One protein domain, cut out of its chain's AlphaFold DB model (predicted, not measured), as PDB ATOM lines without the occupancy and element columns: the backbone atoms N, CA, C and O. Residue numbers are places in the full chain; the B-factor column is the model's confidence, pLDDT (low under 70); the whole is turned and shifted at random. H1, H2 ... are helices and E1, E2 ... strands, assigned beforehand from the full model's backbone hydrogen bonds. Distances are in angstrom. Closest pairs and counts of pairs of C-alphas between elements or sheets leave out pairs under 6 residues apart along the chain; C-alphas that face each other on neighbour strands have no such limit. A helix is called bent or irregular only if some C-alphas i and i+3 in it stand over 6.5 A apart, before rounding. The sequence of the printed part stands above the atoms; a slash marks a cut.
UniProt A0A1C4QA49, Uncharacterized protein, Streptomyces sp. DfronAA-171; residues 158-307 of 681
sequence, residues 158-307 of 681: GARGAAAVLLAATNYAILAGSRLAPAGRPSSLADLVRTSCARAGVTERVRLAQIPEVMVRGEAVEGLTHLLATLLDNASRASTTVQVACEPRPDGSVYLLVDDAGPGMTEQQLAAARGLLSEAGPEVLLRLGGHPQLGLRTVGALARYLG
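Overview. This is residues 158 to 307 of the 681 residues of an uncharacterized protein of Streptomyces sp. DfronAA-171 (UniProt A0A1C4QA49). A long helix, H3, runs through the core, with a small three-stranded sheet along one side, H6 side by side with it on another, and H1 and H2 crossing it steeply. H4 packs on H6, H5 lies farthest out, and the sheet's face away from H3 is bare. The 150 printed residues hold six named helices and three named strands, in the order H1 H2 E1 H3 E2 E3 H4 H5 H6; the mixed sheet runs E1 E2 E3, and the class is mostly helix. The whole is compact, with a radius of gyration of the C-alphas of 15.2 A and spans of 42 by 37 by 37 A.

Arrangement. H1, residues 158 to 175, touches H2, residues 189 to 200, about perpendicular at 75 degrees, with C-alphas 163 and 200 closest at 5.8 A. H2 touches H3, residues 218 to 238, at a steep tilt of 52 degrees, with C-alphas 196 and 229 closest at 4.5 A. E1, residues 206 to 209, is parallel to E2, residues 242 to 248, with N 207 and O 242 2.9 A apart, within hydrogen-bond range. E1, H3 and E2 form a strand-helix-strand unit, two parallel neighbour strands with a helix between, its crossover left-handed. E2 and E3, residues 254 to 260, form a hairpin, with N 247 and O 255 2.8 A apart. H2 and H3 are on the sheet in two layers, helices on one face; H3 runs along the strands, 27 degrees to E2 on the local plane, at a height over the sheet of 10.5 A. H6, residues 294 to 306, touches H3 at a shallow tilt of 27 degrees, opposite ways, with C-alphas 227 and 299 closest at 5.3 A. H4, residues 267 to 278, touches H6 at a steep tilt of 52 degrees, with C-alphas 277 and 300 closest at 4.4 A. H5, residues 282 to 287, only just touches H1, with 3 pairs of C-alphas within 8 A, the closest 175 and 282 at 6.6 A. Every O i to N i+4 pair is within hydrogen-bond range in H1, H2, H4 and H6; H3 has 14 of 17, and H5 0 of 2 but 3 of 3 O i to N i+3 pairs.

Along the chain. H1 begins at C-alpha 158, (-20.120, -36.622, 57.185), and is 26.1 A long. H3 is 31.2 A long and irregular, with C-alphas 219 and 222 7.3 A apart. E2 is 19.9 A and E3 19.4 A long. H6, 18.2 A long, ends at C-alpha 306, (-31.658, -54.094, 33.018).

Size, cuts and confidence. The printed part has no cut; C-alphas 250 and 290 are farthest apart, at 44.7 A. The link from H1 to H2 is long, and residues 266 to 272 and 286 to 291 stand free. Mean pLDDT of the printed part is 81.6, with residues 158 to 159, 161 to 162, 182 and 280 to 292 under 70.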
ATOM      1  N   GLY A 158     -19.398 -35.575  56.465       56.41
ATOM      2  CA  GLY A 158     -20.120 -36.622  57.185       56.41
ATOM      3  C   GLY A 158     -21.206 -37.278  56.331       56.41
ATOM      4  O   GLY A 158     -21.231 -38.506  56.203       56.41
ATOM      5  N   ALA A 159     -22.049 -36.475  55.679       63.97
ATOM      6  CA  ALA A 159     -23.091 -36.953  54.771       63.97
ATOM      7  C   ALA A 159     -22.525 -37.745  53.578       63.97
ATOM      8  O   ALA A 159     -23.042 -38.815  53.244       63.97
ATOM      9  N   ARG A 160     -21.420 -37.287  52.970       71.69
ATOM     10  CA  ARG A 160     -20.763 -38.024  51.871       71.69
ATOM     11  C   ARG A 160     -20.156 -39.345  52.346       71.69
ATOM     12  O   ARG A 160     -20.273 -40.353  51.650       71.69
ATOM     13  N   GLY A 161     -19.536 -39.359  53.528       65.88
ATOM     14  CA  GLY A 161     -19.015 -40.583  54.138       65.88
ATOM     15  C   GLY A 161     -20.116 -41.620  54.374       65.88
ATOM     16  O   GLY A 161     -19.963 -42.783  53.998       65.88
ATOM     17  N   ALA A 162     -21.259 -41.193  54.917       66.75
ATOM     18  CA  ALA A 162     -22.420 -42.057  55.118       66.75
ATOM     19  C   ALA A 162     -22.992 -42.588  53.790       66.75
ATOM     20  O   ALA A 162     -23.235 -43.790  53.662       66.75
ATOM     21  N   ALA A 163     -23.136 -41.723  52.779       75.81
ATOM     22  CA  ALA A 163     -23.588 -42.110  51.442       75.81
ATOM     23  C   ALA A 163     -22.654 -43.150  50.796       75.81
ATOM     24  O   ALA A 163     -23.119 -44.172  50.291       75.81
ATOM     25  N   ALA A 164     -21.335 -42.953  50.889       75.25
ATOM     26  CA  ALA A 164     -20.343 -43.888  50.362       75.25
ATOM     27  C   ALA A 164     -20.410 -45.268  51.045       75.25
ATOM     28  O   ALA A 164     -20.318 -46.299  50.374       75.25
ATOM     29  N   VAL A 165     -20.613 -45.305  52.369       71.31
ATOM     30  CA  VAL A 165     -20.774 -46.557  53.130       71.31
ATOM     31  C   VAL A 165     -22.042 -47.300  52.707       71.31
ATOM     32  O   VAL A 165     -21.990 -48.501  52.430       71.31
ATOM     33  N   LEU A 166     -23.169 -46.594  52.596       78.62
ATOM     34  CA  LEU A 166     -24.443 -47.166  52.148       78.62
ATOM     35  C   LEU A 166     -24.354 -47.722  50.723       78.62
ATOM     36  O   LEU A 166     -24.824 -48.831  50.446       78.62
ATOM     37  N   LEU A 167     -23.715 -46.975  49.823       82.44
ATOM     38  CA  LEU A 167     -23.526 -47.365  48.432       82.44
ATOM     39  C   LEU A 167     -22.636 -48.613  48.315       82.44
ATOM     40  O   LEU A 167     -23.009 -49.571  47.635       82.44
ATOM     41  N   ALA A 168     -21.509 -48.653  49.033       77.75
ATOM     42  CA  ALA A 168     -20.601 -49.803  49.054       77.75
ATOM     43  C   ALA A 168     -21.280 -51.076  49.579       77.75
ATOM     44  O   ALA A 168     -21.106 -52.168  49.034       77.75
ATOM     45  N   ALA A 169     -22.089 -50.938  50.620       77.69
ATOM     46  CA  ALA A 169     -22.749 -52.071  51.232       77.69
ATOM     47  C   ALA A 169     -23.956 -52.564  50.401       77.69
ATOM     48  O   ALA A 169     -24.225 -53.766  50.340       77.69
ATOM     49  N   THR A 170     -24.612 -51.669  49.655       82.56
ATOM     50  CA  THR A 170     -25.635 -52.032  48.660       82.56
ATOM     51  C   THR A 170     -25.016 -52.718  47.433       82.56
ATOM     52  O   THR A 170     -25.555 -53.718  46.962       82.56
ATOM     53  N   ASN A 171     -23.840 -52.270  46.969       85.75
ATOM     54  CA  ASN A 171     -23.052 -52.951  45.927       85.75
ATOM     55  C   ASN A 171     -22.760 -54.406  46.308       85.75
ATOM     56  O   ASN A 171     -22.995 -55.330  45.528       85.75
ATOM     57  N   TYR A 172     -22.322 -54.620  47.548       79.81
ATOM     58  CA  TYR A 172     -22.098 -55.960  48.078       79.81
ATOM     59  C   TYR A 172     -23.383 -56.799  48.095       79.81
ATOM     60  O   TYR A 172     -23.390 -57.939  47.630       79.81
ATOM     61  N   ALA A 173     -24.495 -56.230  48.574       78.06
ATOM     62  CA  ALA A 173     -25.781 -56.919  48.613       78.06
ATOM     63  C   ALA A 173     -26.246 -57.357  47.212       78.06
ATOM     64  O   ALA A 173     -26.679 -58.502  47.052       78.06
ATOM     65  N   ILE A 174     -26.138 -56.485  46.204       82.19
ATOM     66  CA  ILE A 174     -26.512 -56.781  44.810       82.19
ATOM     67  C   ILE A 174     -25.651 -57.918  44.251       82.19
ATOM     68  O   ILE A 174     -26.191 -58.870  43.689       82.19
ATOM     69  N   LEU A 175     -24.332 -57.873  44.461       81.38
ATOM     70  CA  LEU A 175     -23.421 -58.944  44.039       81.38
ATOM     71  C   LEU A 175     -23.696 -60.275  44.762       81.38
ATOM     72  O   LEU A 175     -23.492 -61.340  44.186       81.38
ATOM     73  N   ALA A 176     -24.242 -60.222  45.979       72.69
ATOM     74  CA  ALA A 176     -24.723 -61.388  46.721       72.69
ATOM     75  C   ALA A 176     -26.093 -61.921  46.265       72.69
ATOM     76  O   ALA A 176     -26.647 -62.817  46.901       72.69
ATOM     77  N   GLY A 177     -26.659 -61.384  45.181       73.56
ATOM     78  CA  GLY A 177     -27.946 -61.821  44.637       73.56
ATOM     79  C   GLY A 177     -29.156 -61.211  45.343       73.56
ATOM     80  O   GLY A 177     -30.277 -61.709  45.212       73.56
ATOM     81  N   SER A 178     -28.963 -60.129  46.100       72.12
ATOM     82  CA  SER A 178     -30.076 -59.398  46.697       72.12
ATOM     83  C   SER A 178     -30.973 -58.794  45.628       72.12
ATOM     84  O   SER A 178     -30.511 -58.080  44.743       72.12
ATOM     85  N   ARG A 179     -32.284 -59.022  45.757       70.75
ATOM     86  CA  ARG A 179     -33.281 -58.310  44.951       70.75
ATOM     87  C   ARG A 179     -33.272 -56.828  45.331       70.75
ATOM     88  O   ARG A 179     -33.298 -56.511  46.523       70.75
ATOM     89  N   LEU A 180     -33.252 -55.964  44.316       73.44
ATOM     90  CA  LEU A 180     -33.502 -54.530  44.465       73.44
ATOM     91  C   LEU A 180     -34.901 -54.291  45.049       73.44
ATOM     92  O   LEU A 180     -35.754 -55.187  45.029       73.44
ATOM     93  N   ALA A 181     -35.124 -53.084  45.572       71.44
ATOM     94  CA  ALA A 181     -36.437 -52.680  46.057       71.44
ATOM     95  C   ALA A 181     -37.522 -52.884  44.972       71.44
ATOM     96  O   ALA A 181     -37.205 -52.914  43.777       71.44
ATOM     97  N   PRO A 182     -38.799 -53.056  45.367       65.69
ATOM     98  CA  PRO A 182     -39.903 -53.201  44.422       65.69
ATOM     99  C   PRO A 182     -39.927 -52.073  43.382       65.69
ATOM    100  O   PRO A 182     -39.510 -50.953  43.673       65.69
ATOM    101  N   ALA A 183     -40.448 -52.373  42.187       73.12
ATOM    102  CA  ALA A 183     -40.589 -51.399  41.108       73.12
ATOM    103  C   ALA A 183     -41.265 -50.112  41.611       73.12
ATOM    104  O   ALA A 183     -42.338 -50.156  42.220       73.12
ATOM    105  N   GLY A 184     -40.616 -48.975  41.361       76.25
ATOM    106  CA  GLY A 184     -41.133 -47.662  41.726       76.25
ATOM    107  C   GLY A 184     -42.204 -47.176  40.751       76.25
ATOM    108  O   GLY A 184     -42.578 -47.861  39.798       76.25
ATOM    109  N   ARG A 185     -42.682 -45.947  40.956       87.31
ATOM    110  CA  ARG A 185     -43.447 -45.237  39.921       87.31
ATOM    111  C   ARG A 185     -42.498 -44.806  38.792       87.31
ATOM    112  O   ARG A 185     -41.318 -44.586  39.070       87.31
ATOM    113  N   PRO A 186     -42.976 -44.677  37.541       90.75
ATOM    114  CA  PRO A 186     -42.193 -44.049  36.483       90.75
ATOM    115  C   PRO A 186     -41.646 -42.688  36.930       90.75
ATOM    116  O   PRO A 186     -42.340 -41.945  37.625       90.75
ATOM    117  N   SER A 187     -40.414 -42.370  36.543       90.94
ATOM    118  CA  SER A 187     -39.712 -41.145  36.952       90.94
ATOM    119  C   SER A 187     -39.066 -40.481  35.741       90.94
ATOM    120  O   SER A 187     -38.688 -41.178  34.799       90.94
ATOM    121  N   SER A 188     -38.959 -39.151  35.733       90.94
ATOM    122  CA  SER A 188     -38.238 -38.458  34.664       90.94
ATOM    123  C   SER A 188     -36.747 -38.797  34.735       90.94
ATOM    124  O   SER A 188     -36.203 -39.029  35.818       90.94
ATOM    125  N   LEU A 189     -36.051 -38.807  33.597       88.50
ATOM    126  CA  LEU A 189     -34.601 -39.018  33.584       88.50
ATOM    127  C   LEU A 189     -33.872 -37.947  34.411       88.50
ATOM    128  O   LEU A 189     -32.915 -38.258  35.112       88.50
ATOM    129  N   ALA A 190     -34.367 -36.707  34.399       87.38
ATOM    130  CA  ALA A 190     -33.829 -35.622  35.213       87.38
ATOM    131  C   ALA A 190     -33.972 -35.878  36.722       87.38
ATOM    132  O   ALA A 190     -33.026 -35.629  37.472       87.38
ATOM    133  N   ASP A 191     -35.125 -36.377  37.179       89.06
ATOM    134  CA  ASP A 191     -35.314 -36.769  38.582       89.06
ATOM    135  C   ASP A 191     -34.416 -37.955  38.939       89.06
ATOM    136  O   ASP A 191     -33.740 -37.909  39.961       89.06
ATOM    137  N   LEU A 192     -34.332 -38.969  38.072       92.44
ATOM    138  CA  LEU A 192     -33.478 -40.138  38.288       92.44
ATOM    139  C   LEU A 192     -32.010 -39.742  38.472       92.44
ATOM    140  O   LEU A 192     -31.351 -40.208  39.405       92.44
ATOM    141  N   VAL A 193     -31.495 -38.860  37.611       90.62
ATOM    142  CA  VAL A 193     -30.118 -38.363  37.713       90.62
ATOM    143  C   VAL A 193     -29.924 -37.577  39.013       90.62
ATOM    144  O   VAL A 193     -28.949 -37.823  39.724       90.62
ATOM    145  N   ARG A 194     -30.869 -36.704  39.390       88.50
ATOM    146  CA  ARG A 194     -30.820 -35.973  40.670       88.50
ATOM    147  C   ARG A 194     -30.828 -36.913  41.878       88.50
ATOM    148  O   ARG A 194     -29.992 -36.764  42.767       88.50
ATOM    149  N   THR A 195     -31.698 -37.922  41.892       90.00
ATOM    150  CA  THR A 195     -31.741 -38.946  42.949       90.00
ATOM    151  C   THR A 195     -30.435 -39.737  43.016       90.00
ATOM    152  O   THR A 195     -29.949 -40.031  44.106       90.00
ATOM    153  N   SER A 196     -29.825 -40.033  41.868       92.56
ATOM    154  CA  SER A 196     -28.533 -40.725  41.801       92.56
ATOM    155  C   SER A 196     -27.400 -39.883  42.394       92.56
ATOM    156  O   SER A 196     -26.570 -40.409  43.133       92.56
ATOM    157  N   CYS A 197     -27.394 -38.571  42.134       89.25
ATOM    158  CA  CYS A 197     -26.418 -37.639  42.706       89.25
ATOM    159  C   CYS A 197     -26.550 -37.532  44.230       89.25
ATOM    160  O   CYS A 197     -25.544 -37.594  44.938       89.25
ATOM    161  N   ALA A 198     -27.786 -37.433  44.730       86.31
ATOM    162  CA  ALA A 198     -28.068 -37.404  46.162       86.31
ATOM    163  C   ALA A 198     -27.633 -38.711  46.845       86.31
ATOM    164  O   ALA A 198     -26.950 -38.680  47.865       86.31
ATOM    165  N   ARG A 199     -27.943 -39.865  46.239       86.75
ATOM    166  CA  ARG A 199     -27.547 -41.187  46.750       86.75
ATOM    167  C   ARG A 199     -26.031 -41.383  46.791       86.75
ATOM    168  O   ARG A 199     -25.534 -42.056  47.687       86.75
ATOM    169  N   ALA A 200     -25.305 -40.807  45.837       86.44
ATOM    170  CA  ALA A 200     -23.846 -40.819  45.821       86.44
ATOM    171  C   ALA A 200     -23.212 -39.740  46.724       86.44
ATOM    172  O   ALA A 200     -22.002 -39.758  46.928       86.44
ATOM    173  N   GLY A 201     -23.998 -38.806  47.276       86.38
ATOM    174  CA  GLY A 201     -23.491 -37.709  48.108       86.38
ATOM    175  C   GLY A 201     -22.642 -36.698  47.327       86.38
ATOM    176  O   GLY A 201     -21.661 -36.179  47.857       86.38
ATOM    177  N   VAL A 202     -22.968 -36.460  46.048       84.00
ATOM    178  CA  VAL A 202     -22.153 -35.641  45.121       84.00
ATOM    179  C   VAL A 202     -22.958 -34.580  44.368       84.00
ATOM    180  O   VAL A 202     -22.505 -34.092  43.336       84.00
ATOM    181  N   THR A 203     -24.133 -34.195  44.868       83.94
ATOM    182  CA  THR A 203     -25.039 -33.227  44.219       83.94
ATOM    183  C   THR A 203     -24.338 -31.937  43.780       83.94
ATOM    184  O   THR A 203     -24.534 -31.493  42.657       83.94
ATOM    185  N   GLU A 204     -23.455 -31.384  44.611       81.00
ATOM    186  CA  GLU A 204     -22.724 -30.137  44.326       81.00
ATOM    187  C   GLU A 204     -21.580 -30.296  43.309       81.00
ATOM    188  O   GLU A 204     -21.071 -29.317  42.771       81.00
ATOM    189  N   ARG A 205     -21.146 -31.532  43.042       82.44
ATOM    190  CA  ARG A 205     -20.015 -31.828  42.147       82.44
ATOM    191  C   ARG A 205     -20.451 -32.178  40.732       82.44
ATOM    192  O   ARG A 205     -19.604 -32.226  39.839       82.44
ATOM    193  N   VAL A 206     -21.740 -32.447  40.534       84.31
ATOM    194  CA  VAL A 206     -22.281 -32.935  39.268       84.31
ATOM    195  C   VAL A 206     -22.925 -31.797  38.484       84.31
ATOM    196  O   VAL A 206     -23.878 -31.172  38.937       84.31
ATOM    197  N   ARG A 207     -22.435 -31.557  37.264       86.31
ATOM    198  CA  ARG A 207     -23.046 -30.627  36.307       86.31
ATOM    199  C   ARG A 207     -23.882 -31.400  35.294       86.31
ATOM    200  O   ARG A 207     -23.365 -32.288  34.622       86.31
ATOM    201  N   LEU A 208     -25.159 -31.049  35.172       83.00
ATOM    202  CA  LEU A 208     -26.089 -31.671  34.227       83.00
ATOM    203  C   LEU A 208     -26.128 -30.884  32.916       83.00
ATOM    204  O   LEU A 208     -26.306 -29.668  32.933       83.00
ATOM    205  N   ALA A 209     -26.000 -31.575  31.787       79.81
ATOM    206  CA  ALA A 209     -26.112 -30.994  30.455       79.81
ATOM    207  C   ALA A 209     -27.061 -31.826  29.581       79.81
ATOM    208  O   ALA A 209     -26.968 -33.050  29.548       79.81
ATOM    209  N   GLN A 210     -27.952 -31.157  28.841       76.12
ATOM    210  CA  GLN A 210     -28.779 -31.779  27.795       76.12
ATOM    211  C   GLN A 210     -29.594 -33.002  28.262       76.12
ATOM    212  O   GLN A 210     -29.666 -34.003  27.558       76.12
ATOM    213  N   ILE A 211     -30.216 -32.952  29.446       80.12
ATOM    214  CA  ILE A 211     -31.077 -34.052  29.906       80.12
ATOM    215  C   ILE A 211     -32.424 -33.984  29.165       80.12
ATOM    216  O   ILE A 211     -33.154 -33.012  29.366       80.12
ATOM    217  N   PRO A 212     -32.777 -34.968  28.315       79.62
ATOM    218  CA  PRO A 212     -34.041 -34.946  27.591       79.62
ATOM    219  C   PRO A 212     -35.220 -35.231  28.530       79.62
ATOM    220  O   PRO A 212     -35.090 -35.966  29.514       79.62
ATOM    221  N   GLU A 213     -36.399 -34.705  28.191       81.56
ATOM    222  CA  GLU A 213     -37.651 -34.998  28.897       81.56
ATOM    223  C   GLU A 213     -38.174 -36.395  28.536       81.56
ATOM    224  O   GLU A 213     -39.132 -36.566  27.785       81.56
ATOM    225  N   VAL A 214     -37.506 -37.426  29.055       85.12
ATOM    226  CA  VAL A 214     -37.899 -38.829  28.880       85.12
ATOM    227  C   VAL A 214     -38.274 -39.465  30.210       85.12
ATOM    228  O   VAL A 214     -37.674 -39.189  31.253       85.12
ATOM    229  N   MET A 215     -39.270 -40.348  30.163       88.62
ATOM    230  CA  MET A 215     -39.740 -41.096  31.322       88.62
ATOM    231  C   MET A 215     -39.090 -42.474  31.383       88.62
ATOM    232  O   MET A 215     -39.086 -43.234  30.414       88.62
ATOM    233  N   VAL A 216     -38.592 -42.821  32.562       89.88
ATOM    234  CA  VAL A 216     -38.027 -44.127  32.880       89.88
ATOM    235  C   VAL A 216     -39.120 -45.004  33.480       89.88
ATOM    236  O   VAL A 216     -39.829 -44.602  34.405       89.88
ATOM    237  N   ARG A 217     -39.259 -46.229  32.959       90.06
ATOM    238  CA  ARG A 217     -40.216 -47.222  33.469       90.06
ATOM    239  C   ARG A 217     -39.899 -47.548  34.927       90.06
ATOM    240  O   ARG A 217     -38.750 -47.818  35.262       90.06
ATOM    241  N   GLY A 218     -40.926 -47.585  35.776       89.25
ATOM    242  CA  GLY A 218     -40.789 -47.768  37.226       89.25
ATOM    243  C   GLY A 218     -39.973 -48.994  37.662       89.25
ATOM    244  O   GLY A 218     -39.239 -48.940  38.646       89.25
ATOM    245  N   GLU A 219     -40.036 -50.076  36.885       88.00
ATOM    246  CA  GLU A 219     -39.256 -51.306  37.092       88.00
ATOM    247  C   GLU A 219     -37.737 -51.129  36.932       88.00
ATOM    248  O   GLU A 219     -36.968 -51.871  37.539       88.00
ATOM    249  N   ALA A 220     -37.302 -50.132  36.158       89.81
ATOM    250  CA  ALA A 220     -35.894 -49.836  35.918       89.81
ATOM    251  C   ALA A 220     -35.347 -48.732  36.838       89.81
ATOM    252  O   ALA A 220     -34.131 -48.621  36.979       89.81
ATOM    253  N   VAL A 221     -36.216 -47.931  37.475       91.56
ATOM    254  CA  VAL A 221     -35.825 -46.719  38.225       91.56
ATOM    255  C   VAL A 221     -34.804 -47.022  39.317       91.56
ATOM    256  O   VAL A 221     -33.751 -46.395  39.339       91.56
ATOM    257  N   GLU A 222     -35.064 -47.994  40.196       90.50
ATOM    258  CA  GLU A 222     -34.159 -48.287  41.319       90.50
ATOM    259  C   GLU A 222     -32.806 -48.831  40.836       90.50
ATOM    260  O   GLU A 222     -31.754 -48.396  41.302       90.50
ATOM    261  N   GLY A 223     -32.822 -49.736  39.851       90.94
ATOM    262  CA  GLY A 223     -31.599 -50.301  39.278       90.94
ATOM    263  C   GLY A 223     -30.746 -49.256  38.562       90.94
ATOM    264  O   GLY A 223     -29.537 -49.213  38.769       90.94
ATOM    265  N   LEU A 224     -31.367 -48.384  37.762       92.88
ATOM    266  CA  LEU A 224     -30.685 -47.289  37.070       92.88
ATOM    267  C   LEU A 224     -30.174 -46.226  38.046       92.88
ATOM    268  O   LEU A 224     -29.052 -45.755  37.881       92.88
ATOM    269  N   THR A 225     -30.951 -45.896  39.081       93.06
ATOM    270  CA  THR A 225     -30.535 -44.956  40.134       93.06
ATOM    271  C   THR A 225     -29.290 -45.466  40.848       93.06
ATOM    272  O   THR A 225     -28.321 -44.732  41.031       93.06
ATOM    273  N   HIS A 226     -29.284 -46.745  41.233       92.88
ATOM    274  CA  HIS A 226     -28.144 -47.341  41.924       92.88
ATOM    275  C   HIS A 226     -26.914 -47.482  41.019       92.88
ATOM    276  O   HIS A 226     -25.795 -47.186  41.441       92.88
ATOM    277  N   LEU A 227     -27.116 -47.896  39.764       94.56
ATOM    278  CA  LEU A 227     -26.051 -47.985  38.765       94.56
ATOM    279  C   LEU A 227     -25.393 -46.621  38.552       94.56
ATOM    280  O   LEU A 227     -24.169 -46.514  38.629       94.56
ATOM    281  N   LEU A 228     -26.197 -45.579  38.332       94.62
ATOM    282  CA  LEU A 228     -25.696 -44.233  38.097       94.62
ATOM    283  C   LEU A 228     -25.027 -43.653  39.348       94.62
ATOM    284  O   LEU A 228     -23.933 -43.113  39.238       94.62
ATOM    285  N   ALA A 229     -25.603 -43.837  40.539       93.88
ATOM    286  CA  ALA A 229     -24.967 -43.432  41.795       93.88
ATOM    287  C   ALA A 229     -23.580 -44.083  41.972       93.88
ATOM    288  O   ALA A 229     -22.626 -43.424  42.376       93.88
ATOM    289  N   THR A 230     -23.441 -45.357  41.596       93.00
ATOM    290  CA  THR A 230     -22.161 -46.084  41.657       93.00
ATOM    291  C   THR A 230     -21.126 -45.531  40.674       93.00
ATOM    292  O   THR A 230     -19.947 -45.428  41.015       93.00
ATOM    293  N   LEU A 231     -21.545 -45.145  39.466       93.69
ATOM    294  CA  LEU A 231     -20.666 -44.478  38.500       93.69
ATOM    295  C   LEU A 231     -20.254 -43.077  38.968       93.69
ATOM    296  O   LEU A 231     -19.084 -42.721  38.854       93.69
ATOM    297  N   LEU A 232     -21.187 -42.313  39.538       92.44
ATOM    298  CA  LEU A 232     -20.934 -40.970  40.061       92.44
ATOM    299  C   LEU A 232     -19.982 -40.980  41.264       92.44
ATOM    300  O   LEU A 232     -19.089 -40.136  41.328       92.44
ATOM    301  N   ASP A 233     -20.110 -41.945  42.182       88.69
ATOM    302  CA  ASP A 233     -19.150 -42.124  43.282       88.69
ATOM    303  C   ASP A 233     -17.741 -42.391  42.735       88.69
ATOM    304  O   ASP A 233     -16.805 -41.684  43.106       88.69
ATOM    305  N   ASN A 234     -17.596 -43.325  41.786       88.31
ATOM    306  CA  ASN A 234     -16.307 -43.616  41.149       88.31
ATOM    307  C   ASN A 234     -15.698 -42.375  40.470       88.31
ATOM    308  O   ASN A 234     -14.542 -42.047  40.736       88.31
ATOM    309  N   ALA A 235     -16.478 -41.669  39.648       87.19
ATOM    310  CA  ALA A 235     -16.051 -40.454  38.952       87.19
ATOM    311  C   ALA A 235     -15.604 -39.358  39.938       87.19
ATOM    312  O   ALA A 235     -14.528 -38.778  39.815       87.19
ATOM    313  N   SER A 236     -16.383 -39.135  41.000       84.38
ATOM    314  CA  SER A 236     -16.134 -38.085  41.999       84.38
ATOM    315  C   SER A 236     -14.918 -38.308  42.909       84.38
ATOM    316  O   SER A 236     -14.580 -37.427  43.712       84.38
ATOM    317  N   ARG A 237     -14.312 -39.502  42.862       82.06
ATOM    318  CA  ARG A 237     -13.035 -39.814  43.523       82.06
ATOM    319  C   ARG A 237     -11.844 -39.437  42.646       82.06
ATOM    320  O   ARG A 237     -10.802 -39.087  43.187       82.06
ATOM    321  N   ALA A 238     -12.004 -39.516  41.326       72.38
ATOM    322  CA  ALA A 238     -10.970 -39.173  40.356       72.38
ATOM    323  C   ALA A 238     -10.913 -37.664  40.069       72.38
ATOM    324  O   ALA A 238      -9.842 -37.145  39.761       72.38
ATOM    325  N   SER A 239     -12.038 -36.954  40.211       74.56
ATOM    326  CA  SER A 239     -12.143 -35.526  39.910       74.56
ATOM    327  C   SER A 239     -12.909 -34.725  40.975       74.56
ATOM    328  O   SER A 239     -13.700 -35.241  41.770       74.56
ATOM    329  N   THR A 240     -12.694 -33.406  40.992       73.38
ATOM    330  CA  THR A 240     -13.464 -32.469  41.831       73.38
ATOM    331  C   THR A 240     -14.822 -32.116  41.229       73.38
ATOM    332  O   THR A 240     -15.740 -31.775  41.973       73.38
ATOM    333  N   THR A 241     -14.967 -32.239  39.906       80.56
ATOM    334  CA  THR A 241     -16.209 -31.997  39.161       80.56
ATOM    335  C   THR A 241     -16.474 -33.124  38.168       80.56
ATOM    336  O   THR A 241     -15.546 -33.665  37.562       80.56
ATOM    337  N   VAL A 242     -17.746 -33.486  38.023       85.75
ATOM    338  CA  VAL A 242     -18.226 -34.547  37.129       85.75
ATOM    339  C   VAL A 242     -19.315 -33.961  36.240       85.75
ATOM    340  O   VAL A 242     -20.198 -33.252  36.724       85.75
ATOM    341  N   GLN A 243     -19.274 -34.242  34.944       86.75
ATOM    342  CA  GLN A 243     -20.315 -33.827  34.011       86.75
ATOM    343  C   GLN A 243     -21.184 -35.026  33.639       86.75
ATOM    344  O   GLN A 243     -20.680 -36.095  33.305       86.75
ATOM    345  N   VAL A 244     -22.503 -34.845  33.689       88.19
ATOM    346  CA  VAL A 244     -23.469 -35.825  33.192       88.19
ATOM    347  C   VAL A 244     -24.175 -35.232  31.988       88.19
ATOM    348  O   VAL A 244     -24.844 -34.204  32.100       88.19
ATOM    349  N   ALA A 245     -24.022 -35.883  30.839       84.62
ATOM    350  CA  ALA A 245     -24.649 -35.484  29.586       84.62
ATOM    351  C   ALA A 245     -25.546 -36.599  29.050       84.62
ATOM    352  O   ALA A 245     -25.271 -37.779  29.270       84.62
ATOM    353  N   CYS A 246     -26.615 -36.238  28.343       83.56
ATOM    354  CA  CYS A 246     -27.461 -37.198  27.643       83.56
ATOM    355  C   CYS A 246     -27.530 -36.873  26.148       83.56
ATOM    356  O   CYS A 246     -27.800 -35.740  25.765       83.56
ATOM    357  N   GLU A 247     -27.326 -37.882  25.303       81.94
ATOM    358  CA  GLU A 247     -27.470 -37.778  23.851       81.94
ATOM    359  C   GLU A 247     -28.622 -38.689  23.394       81.94
ATOM    360  O   GLU A 247     -28.473 -39.918  23.403       81.94
ATOM    361  N   PRO A 248     -29.785 -38.132  23.011       78.31
ATOM    362  CA  PRO A 248     -30.851 -38.915  22.403       78.31
ATOM    363  C   PRO A 248     -30.434 -39.388  21.007       78.31
ATOM    364  O   PRO A 248     -29.762 -38.684  20.253       78.31
ATOM    365  N   ARG A 249     -30.851 -40.599  20.647       81.81
ATOM    366  CA  ARG A 249     -30.505 -41.247  19.383       81.81
ATOM    367  C   ARG A 249     -31.714 -41.341  18.455       81.81
ATOM    368  O   ARG A 249     -32.842 -41.459  18.931       81.81
ATOM    369  N   PRO A 250     -31.499 -41.356  17.125       78.06
ATOM    370  CA  PRO A 250     -32.592 -41.486  16.156       78.06
ATOM    371  C   PRO A 250     -33.411 -42.778  16.293       78.06
ATOM    372  O   PRO A 250     -34.550 -42.827  15.849       78.06
ATOM    373  N   ASP A 251     -32.835 -43.823  16.896       79.44
ATOM    374  CA  ASP A 251     -33.504 -45.100  17.177       79.44
ATOM    375  C   ASP A 251     -34.346 -45.079  18.468       79.44
ATOM    376  O   ASP A 251     -34.891 -46.107  18.868       79.44
ATOM    377  N   GLY A 252     -34.453 -43.919  19.124       73.50
ATOM    378  CA  GLY A 252     -35.198 -43.728  20.367       73.50
ATOM    379  C   GLY A 252     -34.434 -44.128  21.633       73.50
ATOM    380  O   GLY A 252     -34.986 -44.006  22.726       73.50
ATOM    381  N   SER A 253     -33.183 -44.587  21.521       82.38
ATOM    382  CA  SER A 253     -32.315 -44.819  22.681       82.38
ATOM    383  C   SER A 253     -31.697 -43.514  23.202       82.38
ATOM    384  O   SER A 253     -31.685 -42.491  22.518       82.38
ATOM    385  N   VAL A 254     -31.188 -43.525  24.434       84.19
ATOM    386  CA  VAL A 254     -30.481 -42.384  25.034       84.19
ATOM    387  C   VAL A 254     -29.131 -42.873  25.536       84.19
ATOM    388  O   VAL A 254     -29.075 -43.829  26.311       84.19
ATOM    389  N   TYR A 255     -28.050 -42.215  25.121       86.75
ATOM    390  CA  TYR A 255     -26.750 -42.396  25.759       86.75
ATOM    391  C   TYR A 255     -26.630 -41.444  26.931       86.75
ATOM    392  O   TYR A 255     -26.766 -40.237  26.758       86.75
ATOM    393  N   LEU A 256     -26.341 -41.985  28.108       88.62
ATOM    394  CA  LEU A 256     -25.975 -41.203  29.278       88.62
ATOM    395  C   LEU A 256     -24.467 -41.310  29.465       88.62
ATOM    396  O   LEU A 256     -23.932 -42.409  29.615       88.62
ATOM    397  N   LEU A 257     -23.792 -40.168  29.451       88.56
ATOM    398  CA  LEU A 257     -22.363 -40.070  29.668       88.56
ATOM    399  C   LEU A 257     -22.078 -39.488  31.048       88.56
ATOM    400  O   LEU A 257     -22.614 -38.437  31.393       88.56
ATOM    401  N   VAL A 258     -21.197 -40.154  31.791       90.62
ATOM    402  CA  VAL A 258     -20.573 -39.639  33.012       90.62
ATOM    403  C   VAL A 258     -19.113 -39.356  32.682       90.62
ATOM    404  O   VAL A 258     -18.374 -40.287  32.373       90.62
ATOM    405  N   ASP A 259     -18.728 -38.086  32.708       86.75
ATOM    406  CA  ASP A 259     -17.390 -37.614  32.348       86.75
ATOM    407  C   ASP A 259     -16.702 -37.021  33.583       86.75
ATOM    408  O   ASP A 259     -17.186 -36.045  34.173       86.75
ATOM    409  N   ASP A 260     -15.605 -37.644  34.013       84.94
ATOM    410  CA  ASP A 260     -14.757 -37.149  35.091       84.94
ATOM    411  C   ASP A 260     -13.552 -36.399  34.519       84.94
ATOM    412  O   ASP A 260     -12.832 -36.895  33.658       84.94
ATOM    413  N   ALA A 261     -13.284 -35.198  35.037       75.69
ATOM    414  CA  ALA A 261     -12.089 -34.427  34.681       75.69
ATOM    415  C   ALA A 261     -10.813 -34.956  35.379       75.69
ATOM    416  O   ALA A 261      -9.944 -34.172  35.765       75.69
ATOM    417  N   GLY A 262     -10.746 -36.264  35.645       75.62
ATOM    418  CA  GLY A 262      -9.619 -36.923  36.291       75.62
ATOM    419  C   GLY A 262      -8.441 -37.156  35.334       75.62
ATOM    420  O   GLY A 262      -8.495 -36.795  34.159       75.62
ATOM    421  N   PRO A 263      -7.355 -37.789  35.809       75.06
ATOM    422  CA  PRO A 263      -6.134 -38.014  35.024       75.06
ATOM    423  C   PRO A 263      -6.294 -38.996  33.842       75.06
ATOM    424  O   PRO A 263      -5.337 -39.210  33.100       75.06
ATOM    425  N   GLY A 264      -7.476 -39.592  33.652       78.44
ATOM    426  CA  GLY A 264      -7.722 -40.635  32.655       78.44
ATOM    427  C   GLY A 264      -7.178 -42.010  33.066       78.44
ATOM    428  O   GLY A 264      -6.544 -42.167  34.108       78.44
ATOM    429  N   MET A 265      -7.461 -43.031  32.250       83.56
ATOM    430  CA  MET A 265      -6.988 -44.405  32.457       83.56
ATOM    431  C   MET A 265      -5.981 -44.779  31.373       83.56
ATOM    432  O   MET A 265      -6.217 -44.537  30.191       83.56
ATOM    433  N   THR A 266      -4.891 -45.445  31.754       87.25
ATOM    434  CA  THR A 266      -4.012 -46.101  30.777       87.25
ATOM    435  C   THR A 266      -4.750 -47.242  30.070       87.25
ATOM    436  O   THR A 266      -5.738 -47.766  30.585       87.25
ATOM    437  N   GLU A 267      -4.256 -47.692  28.915       88.12
ATOM    438  CA  GLU A 267      -4.866 -48.809  28.174       88.12
ATOM    439  C   GLU A 267      -4.997 -50.079  29.038       88.12
ATOM    440  O   GLU A 267      -6.040 -50.734  29.044       88.12
ATOM    441  N   GLN A 268      -3.984 -50.370  29.861       86.69
ATOM    442  CA  GLN A 268      -4.008 -51.492  30.800       86.69
ATOM    443  C   GLN A 268      -5.054 -51.304  31.911       86.69
ATOM    444  O   GLN A 268      -5.768 -52.248  32.253       86.69
ATOM    445  N   GLN A 269      -5.168 -50.096  32.474       85.56
ATOM    446  CA  GLN A 269      -6.180 -49.787  33.490       85.56
ATOM    447  C   GLN A 269      -7.594 -49.861  32.909       85.56
ATOM    448  O   GLN A 269      -8.486 -50.422  33.544       85.56
ATOM    449  N   LEU A 270      -7.785 -49.364  31.686       88.81
ATOM    450  CA  LEU A 270      -9.054 -49.415  30.970       88.81
ATOM    451  C   LEU A 270      -9.461 -50.864  30.667       88.81
ATOM    452  O   LEU A 270     -10.612 -51.242  30.889       88.81
ATOM    453  N   ALA A 271      -8.519 -51.699  30.217       88.75
ATOM    454  CA  ALA A 271      -8.746 -53.125  29.996       88.75
ATOM    455  C   ALA A 271      -9.114 -53.855  31.299       88.75
ATOM    456  O   ALA A 271     -10.084 -54.616  31.326       88.75
ATOM    457  N   ALA A 272      -8.405 -53.579  32.399       84.56
ATOM    458  CA  ALA A 272      -8.722 -54.143  33.710       84.56
ATOM    459  C   ALA A 272     -10.114 -53.706  34.200       84.56
ATOM    460  O   ALA A 272     -10.909 -54.541  34.629       84.56
ATOM    461  N   ALA A 273     -10.451 -52.421  34.072       86.00
ATOM    462  CA  ALA A 273     -11.749 -51.873  34.461       86.00
ATOM    463  C   ALA A 273     -12.910 -52.455  33.630       86.00
ATOM    464  O   ALA A 273     -13.958 -52.801  34.181       86.00
ATOM    465  N   ARG A 274     -12.713 -52.652  32.320       92.25
ATOM    466  CA  ARG A 274     -13.654 -53.382  31.449       92.25
ATOM    467  C   ARG A 274     -13.782 -54.859  31.833       92.25
ATOM    468  O   ARG A 274     -14.882 -55.414  31.777       92.25
ATOM    469  N   GLY A 275     -12.689 -55.480  32.277       88.88
ATOM    470  CA  GLY A 275     -12.698 -56.816  32.874       88.88
ATOM    471  C   GLY A 275     -13.630 -56.886  34.084       88.88
ATOM    472  O   GLY A 275     -14.517 -57.733  34.120       88.88
ATOM    473  N   LEU A 276     -13.518 -55.925  35.009       87.38
ATOM    474  CA  LEU A 276     -14.388 -55.822  36.189       87.38
ATOM    475  C   LEU A 276     -15.872 -55.639  35.828       87.38
ATOM    476  O   LEU A 276     -16.728 -56.232  36.478       87.38
ATOM    477  N   LEU A 277     -16.187 -54.851  34.792       88.00
ATOM    478  CA  LEU A 277     -17.559 -54.695  34.276       88.00
ATOM    479  C   LEU A 277     -18.121 -55.990  33.674       88.00
ATOM    480  O   LEU A 277     -19.331 -56.214  33.687       88.00
ATOM    481  N   SER A 278     -17.246 -56.837  33.134       85.94
ATOM    482  CA  SER A 278     -17.626 -58.096  32.489       85.94
ATOM    483  C   SER A 278     -17.809 -59.243  33.487       85.94
ATOM    484  O   SER A 278     -18.435 -60.251  33.150       85.94
ATOM    485  N   GLU A 279     -17.290 -59.109  34.711       80.81
ATOM    486  CA  GLU A 279     -17.427 -60.119  35.758       80.81
ATOM    487  C   GLU A 279     -18.891 -60.319  36.189       80.81
ATOM    488  O   GLU A 279     -19.714 -59.398  36.254       80.81
ATOM    489  N   ALA A 280     -19.238 -61.576  36.466       63.97
ATOM    490  CA  ALA A 280     -20.612 -62.004  36.648       63.97
ATOM    491  C   ALA A 280     -20.764 -63.183  37.604       63.97
ATOM    492  O   ALA A 280     -19.981 -64.123  37.560       63.97
ATOM    493  N   GLY A 281     -21.863 -63.178  38.365       58.50
ATOM    494  CA  GLY A 281     -22.310 -64.332  39.142       58.50
ATOM    495  C   GLY A 281     -21.848 -64.322  40.605       58.50
ATOM    496  O   GLY A 281     -21.013 -63.506  40.992       58.50
ATOM    497  N   PRO A 282     -22.403 -65.225  41.434       54.62
ATOM    498  CA  PRO A 282     -22.124 -65.286  42.871       54.62
ATOM    499  C   PRO A 282     -20.656 -65.620  43.191       54.62
ATOM    500  O   PRO A 282     -20.165 -65.266  44.261       54.62
ATOM    501  N   GLU A 283     -19.930 -66.235  42.252       62.19
ATOM    502  CA  GLU A 283     -18.501 -66.563  42.377       62.19
ATOM    503  C   GLU A 283     -17.602 -65.325  42.503       62.19
ATOM    504  O   GLU A 283     -16.507 -65.410  43.059       62.19
ATOM    505  N   VAL A 284     -18.075 -64.159  42.052       68.31
ATOM    506  CA  VAL A 284     -17.369 -62.878  42.205       68.31
ATOM    507  C   VAL A 284     -17.091 -62.580  43.680       68.31
ATOM    508  O   VAL A 284     -16.019 -62.073  44.006       68.31
ATOM    509  N   LEU A 285     -18.002 -62.959  44.586       64.75
ATOM    510  CA  LEU A 285     -17.822 -62.748  46.024       64.75
ATOM    511  C   LEU A 285     -16.696 -63.597  46.627       64.75
ATOM    512  O   LEU A 285     -16.057 -63.161  47.580       64.75
ATOM    513  N   LEU A 286     -16.426 -64.774  46.058       58.50
ATOM    514  CA  LEU A 286     -15.365 -65.683  46.514       58.50
ATOM    515  C   LEU A 286     -13.968 -65.216  46.081       58.50
ATOM    516  O   LEU A 286     -12.963 -65.731  46.561       58.50
ATOM    517  N   ARG A 287     -13.900 -64.248  45.161       61.34
ATOM    518  CA  ARG A 287     -12.663 -63.708  44.579       61.34
ATOM    519  C   ARG A 287     -12.378 -62.272  45.020       61.34
ATOM    520  O   ARG A 287     -11.488 -61.622  44.470       61.34
ATOM    521  N   LEU A 288     -13.125 -61.768  46.001       61.84
ATOM    522  CA  LEU A 288     -12.891 -60.454  46.587       61.84
ATOM    523  C   LEU A 288     -11.597 -60.494  47.411       61.84
ATOM    524  O   LEU A 288     -11.566 -61.030  48.513       61.84
ATOM    525  N   GLY A 289     -10.513 -59.949  46.855       50.28
ATOM    526  CA  GLY A 289      -9.268 -59.719  47.593       50.28
ATOM    527  C   GLY A 289      -9.393 -58.572  48.606       50.28
ATOM    528  O   GLY A 289     -10.465 -57.992  48.777       50.28
ATOM    529  N   GLY A 290      -8.277 -58.175  49.230       37.97
ATOM    530  CA  GLY A 290      -8.238 -57.093  50.235       37.97
ATOM    531  C   GLY A 290      -8.765 -55.729  49.753       37.97
ATOM    532  O   GLY A 290      -9.106 -54.871  50.564       37.97
ATOM    533  N   HIS A 291      -8.898 -55.547  48.435       53.91
ATOM    534  CA  HIS A 291      -9.540 -54.395  47.808       53.91
ATOM    535  C   HIS A 291     -10.652 -54.873  46.861       53.91
ATOM    536  O   HIS A 291     -10.400 -55.139  45.686       53.91
ATOM    537  N   PRO A 292     -11.899 -54.999  47.344       57.62
ATOM    538  CA  PRO A 292     -12.943 -55.759  46.654       57.62
ATOM    539  C   PRO A 292     -13.498 -55.101  45.371       57.62
ATOM    540  O   PRO A 292     -14.267 -55.739  44.653       57.62
ATOM    541  N   GLN A 293     -13.115 -53.853  45.048       76.00
ATOM    542  CA  GLN A 293     -13.460 -53.130  43.801       76.00
ATOM    543  C   GLN A 293     -14.914 -53.372  43.332       76.00
ATOM    544  O   GLN A 293     -15.184 -53.750  42.192       76.00
ATOM    545  N   LEU A 294     -15.868 -53.203  44.254       82.38
ATOM    546  CA  LEU A 294     -17.261 -53.642  44.092       82.38
ATOM    547  C   LEU A 294     -18.057 -52.809  43.075       82.38
ATOM    548  O   LEU A 294     -19.024 -53.307  42.500       82.38
ATOM    549  N   GLY A 295     -17.674 -51.545  42.866       86.56
ATOM    550  CA  GLY A 295     -18.456 -50.583  42.086       86.56
ATOM    551  C   GLY A 295     -18.660 -51.012  40.633       86.56
ATOM    552  O   GLY A 295     -19.789 -51.250  40.215       86.56
ATOM    553  N   LEU A 296     -17.572 -51.188  39.875       89.56
ATOM    554  CA  LEU A 296     -17.650 -51.577  38.458       89.56
ATOM    555  C   LEU A 296     -18.307 -52.951  38.258       89.56
ATOM    556  O   LEU A 296     -19.117 -53.119  37.352       89.56
ATOM    557  N   ARG A 297     -18.054 -53.908  39.155       89.94
ATOM    558  CA  ARG A 297     -18.728 -55.219  39.144       89.94
ATOM    559  C   ARG A 297     -20.242 -55.087  39.303       89.94
ATOM    560  O   ARG A 297     -21.008 -55.743  38.600       89.94
ATOM    561  N   THR A 298     -20.682 -54.212  40.209       90.25
ATOM    562  CA  THR A 298     -22.109 -53.946  40.440       90.25
ATOM    563  C   THR A 298     -22.748 -53.265  39.233       90.25
ATOM    564  O   THR A 298     -23.832 -53.666  38.818       90.25
ATOM    565  N   VAL A 299     -22.057 -52.297  38.618       92.75
ATOM    566  CA  VAL A 299     -22.501 -51.654  37.368       92.75
ATOM    567  C   VAL A 299     -22.693 -52.698  36.268       92.75
ATOM    568  O   VAL A 299     -23.742 -52.723  35.633       92.75
ATOM    569  N   GLY A 300     -21.735 -53.608  36.089       91.12
ATOM    570  CA  GLY A 300     -21.828 -54.696  35.114       91.12
ATOM    571  C   GLY A 300     -22.973 -55.680  35.383       91.12
ATOM    572  O   GLY A 300     -23.652 -56.130  34.456       91.12
ATOM    573  N   ALA A 301     -23.223 -56.016  36.652       88.62
ATOM    574  CA  ALA A 301     -24.342 -56.868  37.053       88.62
ATOM    575  C   ALA A 301     -25.705 -56.205  36.788       88.62
ATOM    576  O   ALA A 301     -26.592 -56.832  36.204       88.62
ATOM    577  N   LEU A 302     -25.856 -54.932  37.163       90.94
ATOM    578  CA  LEU A 302     -27.083 -54.165  36.950       90.94
ATOM    579  C   LEU A 302     -27.343 -53.879  35.472       90.94
ATOM    580  O   LEU A 302     -28.481 -54.006  35.029       90.94
ATOM    581  N   ALA A 303     -26.303 -53.563  34.697       91.44
ATOM    582  CA  ALA A 303     -26.426 -53.330  33.263       91.44
ATOM    583  C   ALA A 303     -27.037 -54.546  32.551       91.44
ATOM    584  O   ALA A 303     -28.002 -54.425  31.800       91.44
ATOM    585  N   ARG A 304     -26.546 -55.748  32.883       89.50
ATOM    586  CA  ARG A 304     -27.084 -57.009  32.357       89.50
ATOM    587  C   ARG A 304     -28.497 -57.298  32.844       89.50
ATOM    588  O   ARG A 304     -29.319 -57.735  32.047       89.50
ATOM    589  N   TYR A 305     -28.784 -57.046  34.121       87.75
ATOM    590  CA  TYR A 305     -30.128 -57.216  34.682       87.75
ATOM    591  C   TYR A 305     -31.165 -56.323  33.984       87.75
ATOM    592  O   TYR A 305     -32.275 -56.769  33.706       87.75
ATOM    593  N   LEU A 306     -30.792 -55.082  33.667       89.44
ATOM    594  CA  LEU A 306     -31.658 -54.094  33.018       89.44
ATOM    595  C   LEU A 306     -31.663 -54.197  31.485       89.44
ATOM    596  O   LEU A 306     -32.463 -53.526  30.838       89.44
ATOM    597  N   GLY A 307     -30.776 -55.004  30.898       88.38
ATOM    598  CA  GLY A 307     -30.626 -55.118  29.447       88.38
ATOM    599  C   GLY A 307     -30.039 -53.869  28.781       88.38
ATOM    600  O   GLY A 307     -30.355 -53.600  27.624       88.38
TER     601      GLY A 307